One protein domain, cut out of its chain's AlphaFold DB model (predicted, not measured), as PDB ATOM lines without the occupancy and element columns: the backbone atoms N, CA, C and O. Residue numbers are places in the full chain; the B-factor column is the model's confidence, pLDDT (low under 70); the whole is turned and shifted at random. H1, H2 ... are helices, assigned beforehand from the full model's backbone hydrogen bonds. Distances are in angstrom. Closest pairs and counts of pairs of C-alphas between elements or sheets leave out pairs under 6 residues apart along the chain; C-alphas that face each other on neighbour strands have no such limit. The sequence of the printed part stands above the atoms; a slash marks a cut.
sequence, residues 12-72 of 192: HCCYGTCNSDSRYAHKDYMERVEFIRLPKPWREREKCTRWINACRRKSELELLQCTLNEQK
ATOM      1  N   HIS A  12     513.526 619.778 428.492       88.12
ATOM      2  CA  HIS A  12     513.605 618.784 429.556       88.12
ATOM      3  C   HIS A  12     512.207 618.227 429.838       88.12
ATOM      4  O   HIS A  12     511.200 618.927 429.677       88.12
ATOM      5  N   CYS A  13     512.133 616.958 430.236       86.88
ATOM      6  CA  CYS A  13     510.874 616.367 430.660       86.88
ATOM      7  C   CYS A  13     510.408 617.040 431.957       86.88
ATOM      8  O   CYS A  13     511.202 617.516 432.766       86.88
ATOM      9  N   CYS A  14     509.094 617.120 432.131       77.88
ATOM     10  CA  CYS A  14     508.478 617.703 433.318       77.88
ATOM     11  C   CYS A  14     508.051 616.640 434.349       77.88
ATOM     12  O   CYS A  14     507.531 616.981 435.408       77.88
ATOM     13  N   TYR A  15     508.210 615.355 434.034       81.94
ATOM     14  CA  TYR A  15     507.867 614.265 434.942       81.94
ATOM     15  C   TYR A  15     508.940 614.140 436.030       81.94
ATOM     16  O   TYR A  15     510.116 614.013 435.702       81.94
ATOM     17  N   GLY A  16     508.542 614.171 437.306       73.06
ATOM     18  CA  GLY A  16     509.466 614.368 438.435       73.06
ATOM     19  C   GLY A  16     510.621 613.366 438.580       73.06
ATOM     20  O   GLY A  16     511.624 613.707 439.194       73.06
ATOM     21  N   THR A  17     510.519 612.160 438.016       77.38
ATOM     22  CA  THR A  17     511.600 611.150 438.034       77.38
ATOM     23  C   THR A  17     512.247 610.917 436.664       77.38
ATOM     24  O   THR A  17     513.081 610.026 436.514       77.38
ATOM     25  N   CYS A  18     511.854 611.679 435.639       83.19
ATOM     26  CA  CYS A  18     512.355 611.519 434.280       83.19
ATOM     27  C   CYS A  18     513.519 612.478 434.012       83.19
ATOM     28  O   CYS A  18     513.350 613.695 434.047       83.19
ATOM     29  N   ASN A  19     514.675 611.922 433.643       82.75
ATOM     30  CA  ASN A  19     515.891 612.681 433.334       82.75
ATOM     31  C   ASN A  19     516.081 612.925 431.824       82.75
ATOM     32  O   ASN A  19     517.195 613.181 431.361       82.75
ATOM     33  N   SER A  20     515.010 612.810 431.032       87.75
ATOM     34  CA  SER A  20     515.070 613.055 429.591       87.75
ATOM     35  C   SER A  20     515.317 614.537 429.297       87.75
ATOM     36  O   SER A  20     514.515 615.399 429.659       87.75
ATOM     37  N   ASP A  21     516.418 614.830 428.609       89.81
ATOM     38  CA  ASP A  21     516.897 616.175 428.299       89.81
ATOM     39  C   ASP A  21     517.486 616.204 426.884       89.81
ATOM     40  O   ASP A  21     518.380 615.425 426.549       89.81
ATOM     41  N   SER A  22     517.011 617.119 426.041       88.44
ATOM     42  CA  SER A  22     517.399 617.193 424.631       88.44
ATOM     43  C   SER A  22     518.897 617.422 424.410       88.44
ATOM     44  O   SER A  22     519.380 617.208 423.300       88.44
ATOM     45  N   ARG A  23     519.651 617.847 425.434       85.88
ATOM     46  CA  ARG A  23     521.122 617.938 425.380       85.88
ATOM     47  C   ARG A  23     521.792 616.580 425.165       85.88
ATOM     48  O   ARG A  23     522.874 616.527 424.588       85.88
ATOM     49  N   TYR A  24     521.155 615.490 425.592       89.38
ATOM     50  CA  TYR A  24     521.696 614.131 425.518       89.38
ATOM     51  C   TYR A  24     521.025 613.272 424.440       89.38
ATOM     52  O   TYR A  24     521.030 612.052 424.554       89.38
ATOM     53  N   ALA A  25     520.466 613.887 423.393       84.56
ATOM     54  CA  ALA A  25     519.730 613.189 422.332       84.56
ATOM     55  C   ALA A  25     520.524 612.069 421.625       84.56
ATOM     56  O   ALA A  25     519.924 611.167 421.064       84.56
ATOM     57  N   HIS A  26     521.858 612.121 421.668       85.94
ATOM     58  CA  HIS A  26     522.749 611.113 421.089       85.94
ATOM     59  C   HIS A  26     522.882 609.830 421.925       85.94
ATOM     60  O   HIS A  26     523.557 608.905 421.491       85.94
ATOM     61  N   LYS A  27     522.343 609.789 423.149       86.88
ATOM     62  CA  LYS A  27     522.461 608.620 424.029       86.88
ATOM     63  C   LYS A  27     521.372 607.598 423.716       86.88
ATOM     64  O   LYS A  27     520.228 607.984 423.494       86.88
ATOM     65  N   ASP A  28     521.698 606.313 423.832       89.12
ATOM     66  CA  ASP A  28     520.808 605.193 423.476       89.12
ATOM     67  C   ASP A  28     519.428 605.271 424.150       89.12
ATOM     68  O   ASP A  28     518.395 605.039 423.527       89.12
ATOM     69  N   TYR A  29     519.368 605.707 425.414       84.69
ATOM     70  CA  TYR A  29     518.100 605.846 426.145       84.69
ATOM     71  C   TYR A  29     517.192 606.988 425.642       84.69
ATOM     72  O   TYR A  29     516.070 607.133 426.130       84.69
ATOM     73  N   MET A  30     517.658 607.812 424.696       88.88
ATOM     74  CA  MET A  30     516.897 608.901 424.075       88.88
ATOM     75  C   MET A  30     516.420 608.591 422.652       88.88
ATOM     76  O   MET A  30     515.653 609.386 422.114       88.88
ATOM     77  N   GLU A  31     516.817 607.462 422.050       82.50
ATOM     78  CA  GLU A  31     516.557 607.144 420.632       82.50
ATOM     79  C   GLU A  31     515.060 607.188 420.262       82.50
ATOM     80  O   GLU A  31     514.693 607.494 419.131       82.50
ATOM     81  N   ARG A  32     514.172 606.949 421.239       84.00
ATOM     82  CA  ARG A  32     512.707 606.950 421.063       84.00
ATOM     83  C   ARG A  32     511.984 608.006 421.901       84.00
ATOM     84  O   ARG A  32     510.807 607.845 422.222       84.00
ATOM     85  N   VAL A  33     512.684 609.065 422.308       84.81
ATOM     86  CA  VAL A  33     512.128 610.112 423.175       84.81
ATOM     87  C   VAL A  33     511.785 611.362 422.369       84.81
ATOM     88  O   VAL A  33     512.662 612.080 421.894       84.81
ATOM     89  N   GLU A  34     510.494 611.689 422.305       88.00
ATOM     90  CA  GLU A  34     510.005 612.947 421.734       88.00
ATOM     91  C   GLU A  34     509.470 613.901 422.811       88.00
ATOM     92  O   GLU A  34     508.691 613.532 423.692       88.00
ATOM     93  N   PHE A  35     509.851 615.179 422.723       86.12
ATOM     94  CA  PHE A  35     509.386 616.209 423.654       86.12
ATOM     95  C   PHE A  35     508.060 616.820 423.201       86.12
ATOM     96  O   PHE A  35     508.025 617.696 422.329       86.12
ATOM     97  N   ILE A  36     506.978 616.420 423.865       84.19
ATOM     98  CA  ILE A  36     505.631 616.938 423.620       84.19
ATOM     99  C   ILE A  36     505.363 618.158 424.509       84.19
ATOM    100  O   ILE A  36     505.681 618.179 425.699       84.19
ATOM    101  N   ARG A  37     504.755 619.203 423.937       81.44
ATOM    102  CA  ARG A  37     504.340 620.390 424.699       81.44
ATOM    103  C   ARG A  37     503.071 620.097 425.496       81.44
ATOM    104  O   ARG A  37     502.150 619.469 424.985       81.44
ATOM    105  N   LEU A  38     502.985 620.648 426.710       78.69
ATOM    106  CA  LEU A  38     501.768 620.578 427.520       78.69
ATOM    107  C   LEU A  38     500.552 621.149 426.754       78.69
ATOM    108  O   LEU A  38     500.663 622.249 426.188       78.69
ATOM    109  N   PRO A  39     499.397 620.449 426.763       79.56
ATOM    110  CA  PRO A  39     498.153 620.951 426.191       79.56
ATOM    111  C   PRO A  39     497.777 622.310 426.779       79.56
ATOM    112  O   PRO A  39     497.969 622.566 427.970       79.56
ATOM    113  N   LYS A  40     497.230 623.203 425.950       72.56
ATOM    114  CA  LYS A  40     496.794 624.520 426.422       72.56
ATOM    115  C   LYS A  40     495.461 624.389 427.173       72.56
ATOM    116  O   LYS A  40     494.530 623.805 426.616       72.56
ATOM    117  N   PRO A  41     495.326 624.977 428.376       66.50
ATOM    118  CA  PRO A  41     494.161 624.760 429.235       66.50
ATOM    119  C   PRO A  41     492.845 625.272 428.632       66.50
ATOM    120  O   PRO A  41     491.793 624.717 428.922       66.50
ATOM    121  N   TRP A  42     492.897 626.284 427.760       70.75
ATOM    122  CA  TRP A  42     491.721 626.833 427.072       70.75
ATOM    123  C   TRP A  42     491.286 626.044 425.826       70.75
ATOM    124  O   TRP A  42     490.232 626.342 425.277       70.75
ATOM    125  N   ARG A  43     492.085 625.078 425.345       73.12
ATOM    126  CA  ARG A  43     491.710 624.206 424.214       73.12
ATOM    127  C   ARG A  43     491.222 622.840 424.674       73.12
ATOM    128  O   ARG A  43     490.197 622.374 424.207       73.12
ATOM    129  N   GLU A  44     491.954 622.212 425.589       75.88
ATOM    130  CA  GLU A  44     491.687 620.843 426.047       75.88
ATOM    131  C   GLU A  44     491.925 620.769 427.562       75.88
ATOM    132  O   GLU A  44     492.968 620.296 428.027       75.88
ATOM    133  N   ARG A  45     490.974 621.298 428.345       74.44
ATOM    134  CA  ARG A  45     491.108 621.455 429.805       74.44
ATOM    135  C   ARG A  45     491.340 620.122 430.516       74.44
ATOM    136  O   ARG A  45     492.280 620.012 431.295       74.44
ATOM    137  N   GLU A  46     490.541 619.102 430.209       80.25
ATOM    138  CA  GLU A  46     490.627 617.777 430.844       80.25
ATOM    139  C   GLU A  46     491.981 617.103 430.600       80.25
ATOM    140  O   GLU A  46     492.615 616.587 431.522       80.25
ATOM    141  N   LYS A  47     492.475 617.171 429.363       74.94
ATOM    142  CA  LYS A  47     493.782 616.627 428.986       74.94
ATOM    143  C   LYS A  47     494.921 617.387 429.661       74.94
ATOM    144  O   LYS A  47     495.866 616.757 430.128       74.94
ATOM    145  N   CYS A  48     494.823 618.715 429.759       76.69
ATOM    146  CA  CYS A  48     495.781 619.543 430.494       76.69
ATOM    147  C   CYS A  48     495.853 619.126 431.973       76.69
ATOM    148  O   CYS A  48     496.942 618.849 432.473       76.69
ATOM    149  N   THR A  49     494.699 618.975 432.637       79.19
ATOM    150  CA  THR A  49     494.606 618.503 434.028       79.19
ATOM    151  C   THR A  49     495.218 617.114 434.193       79.19
ATOM    152  O   THR A  49     496.053 616.905 435.072       79.19
ATOM    153  N   ARG A  50     494.879 616.169 433.305       81.12
ATOM    154  CA  ARG A  50     495.409 614.797 433.359       81.12
ATOM    155  C   ARG A  50     496.932 614.758 433.231       81.12
ATOM    156  O   ARG A  50     497.585 613.995 433.934       81.12
ATOM    157  N   TRP A  51     497.499 615.590 432.356       79.81
ATOM    158  CA  TRP A  51     498.949 615.688 432.164       79.81
ATOM    159  C   TRP A  51     499.656 616.330 433.364       79.81
ATOM    160  O   TRP A  51     500.726 615.868 433.745       79.81
ATOM    161  N   ILE A  52     499.059 617.351 433.990       79.75
ATOM    162  CA  ILE A  52     499.612 617.976 435.203       79.75
ATOM    163  C   ILE A  52     499.676 616.962 436.351       79.75
ATOM    164  O   ILE A  52     500.740 616.811 436.953       79.75
ATOM    165  N   ASN A  53     498.584 616.227 436.584       78.31
ATOM    166  CA  ASN A  53     498.509 615.199 437.627       78.31
ATOM    167  C   ASN A  53     499.512 614.064 437.363       78.31
ATOM    168  O   ASN A  53     500.206 613.608 438.270       78.31
ATOM    169  N   ALA A  54     499.647 613.641 436.099       77.06
ATOM    170  CA  ALA A  54     500.616 612.620 435.716       77.06
ATOM    171  C   ALA A  54     502.064 613.076 435.956       77.06
ATOM    172  O   ALA A  54     502.868 612.290 436.441       77.06
ATOM    173  N   CYS A  55     502.411 614.336 435.676       73.56
ATOM    174  CA  CYS A  55     503.778 614.838 435.835       73.56
ATOM    175  C   CYS A  55     504.270 614.936 437.294       73.56
ATOM    176  O   CYS A  55     505.442 615.262 437.487       73.56
ATOM    177  N   ARG A  56     503.430 614.661 438.310       59.56
ATOM    178  CA  ARG A  56     503.756 614.831 439.743       59.56
ATOM    179  C   ARG A  56     504.413 616.179 440.059       59.56
ATOM    180  O   ARG A  56     505.192 616.299 441.003       59.56
ATOM    181  N   ARG A  57     504.044 617.242 439.335       53.72
ATOM    182  CA  ARG A  57     504.012 618.530 440.019       53.72
ATOM    183  C   ARG A  57     502.910 618.338 441.037       53.72
ATOM    184  O   ARG A  57     501.754 618.299 440.627       53.72
ATOM    185  N   LYS A  58     503.253 618.209 442.320       45.47
ATOM    186  CA  LYS A  58     502.313 618.633 443.352       45.47
ATOM    187  C   LYS A  58     501.952 620.049 442.955       45.47
ATOM    188  O   LYS A  58     502.751 620.972 443.098       45.47
ATOM    189  N   SER A  59     500.813 620.183 442.291       46.62
ATOM    190  CA  SER A  59     500.224 621.485 442.125       46.62
ATOM    191  C   SER A  59     500.041 621.990 443.548       46.62
ATOM    192  O   SER A  59     499.770 621.212 444.463       46.62
ATOM    193  N   GLU A  60     500.209 623.280 443.761       45.03
ATOM    194  CA  GLU A  60     499.914 623.929 445.040       45.03
ATOM    195  C   GLU A  60     498.494 623.566 445.561       45.03
ATOM    196  O   GLU A  60     498.198 623.684 446.742       45.03
ATOM    197  N   LEU A  61     497.646 623.006 444.683       42.94
ATOM    198  CA  LEU A  61     496.317 622.447 444.921       42.94
ATOM    199  C   LEU A  61     496.286 621.025 445.541       42.94
ATOM    200  O   LEU A  61     495.280 620.674 446.147       42.94
ATOM    201  N   GLU A  62     497.337 620.201 445.438       43.34
ATOM    202  CA  GLU A  62     497.376 618.856 446.060       43.34
ATOM    203  C   GLU A  62     497.746 618.897 447.553       43.34
ATOM    204  O   GLU A  62     497.330 618.021 448.310       43.34
ATOM    205  N   LEU A  63     498.444 619.942 448.017       50.16
ATOM    206  CA  LEU A  63     498.634 620.190 449.457       50.16
ATOM    207  C   LEU A  63     497.312 620.544 450.166       50.16
ATOM    208  O   LEU A  63     497.188 620.306 451.362       50.16
ATOM    209  N   LEU A  64     496.313 621.028 449.420       46.78
ATOM    210  CA  LEU A  64     494.969 621.354 449.914       46.78
ATOM    211  C   LEU A  64     493.995 620.160 449.899       46.78
ATOM    212  O   LEU A  64     492.951 620.212 450.545       46.78
ATOM    213  N   GLN A  65     494.296 619.080 449.169       43.19
ATOM    214  CA  GLN A  65     493.383 617.934 449.036       43.19
ATOM    215  C   GLN A  65     493.623 616.835 450.080       43.19
ATOM    216  O   GLN A  65     492.659 616.177 450.477       43.19
ATOM    217  N   CYS A  66     494.852 616.671 450.591       38.03
ATOM    218  CA  CYS A  66     495.102 615.763 451.721       38.03
ATOM    219  C   CYS A  66     494.405 616.234 453.009       38.03
ATOM    220  O   CYS A  66     493.844 615.410 453.722       38.03
ATOM    221  N   THR A  67     494.326 617.544 453.259       42.44
ATOM    222  CA  THR A  67     493.621 618.105 454.428       42.44
ATOM    223  C   THR A  67     492.100 617.934 454.358       42.44
ATOM    224  O   THR A  67     491.448 617.746 455.379       42.44
ATOM    225  N   LEU A  68     491.517 617.949 453.152       45.41
ATOM    226  CA  LEU A  68     490.063 617.838 452.960       45.41
ATOM    227  C   LEU A  68     489.533 616.403 453.079       45.41
ATOM    228  O   LEU A  68     488.355 616.213 453.378       45.41
ATOM    229  N   ASN A  69     490.360 615.387 452.827       48.09
ATOM    230  CA  ASN A  69     489.914 613.994 452.899       48.09
ATOM    231  C   ASN A  69     490.030 613.394 454.309       48.09
ATOM    232  O   ASN A  69     489.266 612.484 454.615       48.09
ATOM    233  N   GLU A  70     490.869 613.944 455.192       42.25
ATOM    234  CA  GLU A  70     490.889 613.581 456.621       42.25
ATOM    235  C   GLU A  70     489.708 614.185 457.406       42.25
ATOM    236  O   GLU A  70     489.308 613.652 458.435       42.25
ATOM    237  N   GLN A  71     489.079 615.253 456.903       45.00
ATOM    238  CA  GLN A  71     487.925 615.892 457.554       45.00
ATOM    239  C   GLN A  71     486.563 615.301 457.146       45.00
ATOM    240  O   GLN A  71     485.565 615.507 457.838       45.00
ATOM    241  N   LYS A  72     486.494 614.524 456.054       42.00
ATOM    242  CA  LYS A  72     485.239 613.919 455.559       42.00
ATOM    243  C   LYS A  72     484.699 612.779 456.422       42.00
ATOM    244  O   LYS A  72     483.533 612.431 456.278       42.00
TER     245      LYS A  72
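AT A GLANCE: This is residues 12 to 72 of the 192 residues of the protein "HTH_Tnp_4 domain-containing protein" of Mytilus coruscus (UniProt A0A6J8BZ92). With little regular structure, the printed part is a long looping stretch, residues 12 to 44, that folds back to the short helix H1, beyond which residues 63 to 72, with H2, stick out at the far end. The printed part has 61 residues and two named helices, H1 then H2, with no named strand; the class is all helix, with 18 residues in named elements. It is only just loose, close to extended, with a radius of gyration of the C-alphas of 15.5 A, and flat, spanning 51 by 27 by 14 A.

IN THESE COORDINATES: From His 12 at (513.605, 618.784, 429.556), no named element comes before H1, residues 45 to 54, 14.3 A long, beginning at C-alpha 45 (491.108, 621.455, 429.805). H2, residues 63 to 70, is 12.4 A long and ends at C-alpha 70 (490.889, 613.581, 456.621).

HOW THE PARTS SIT: H1 and H2 are apart, joined by a short link of 8 residues. Every O i to N i+4 pair is within hydrogen-bond range in H1; in H2 1 of 4 is, and 1 of 5 O i to N i+3 pairs.

THE WHOLE: The C-alphas farthest apart, of His 26 and Lys 72, are 51.0 A apart. The printed part has no cut. Residue 41 and residues 56 to 72 have pLDDT under 70.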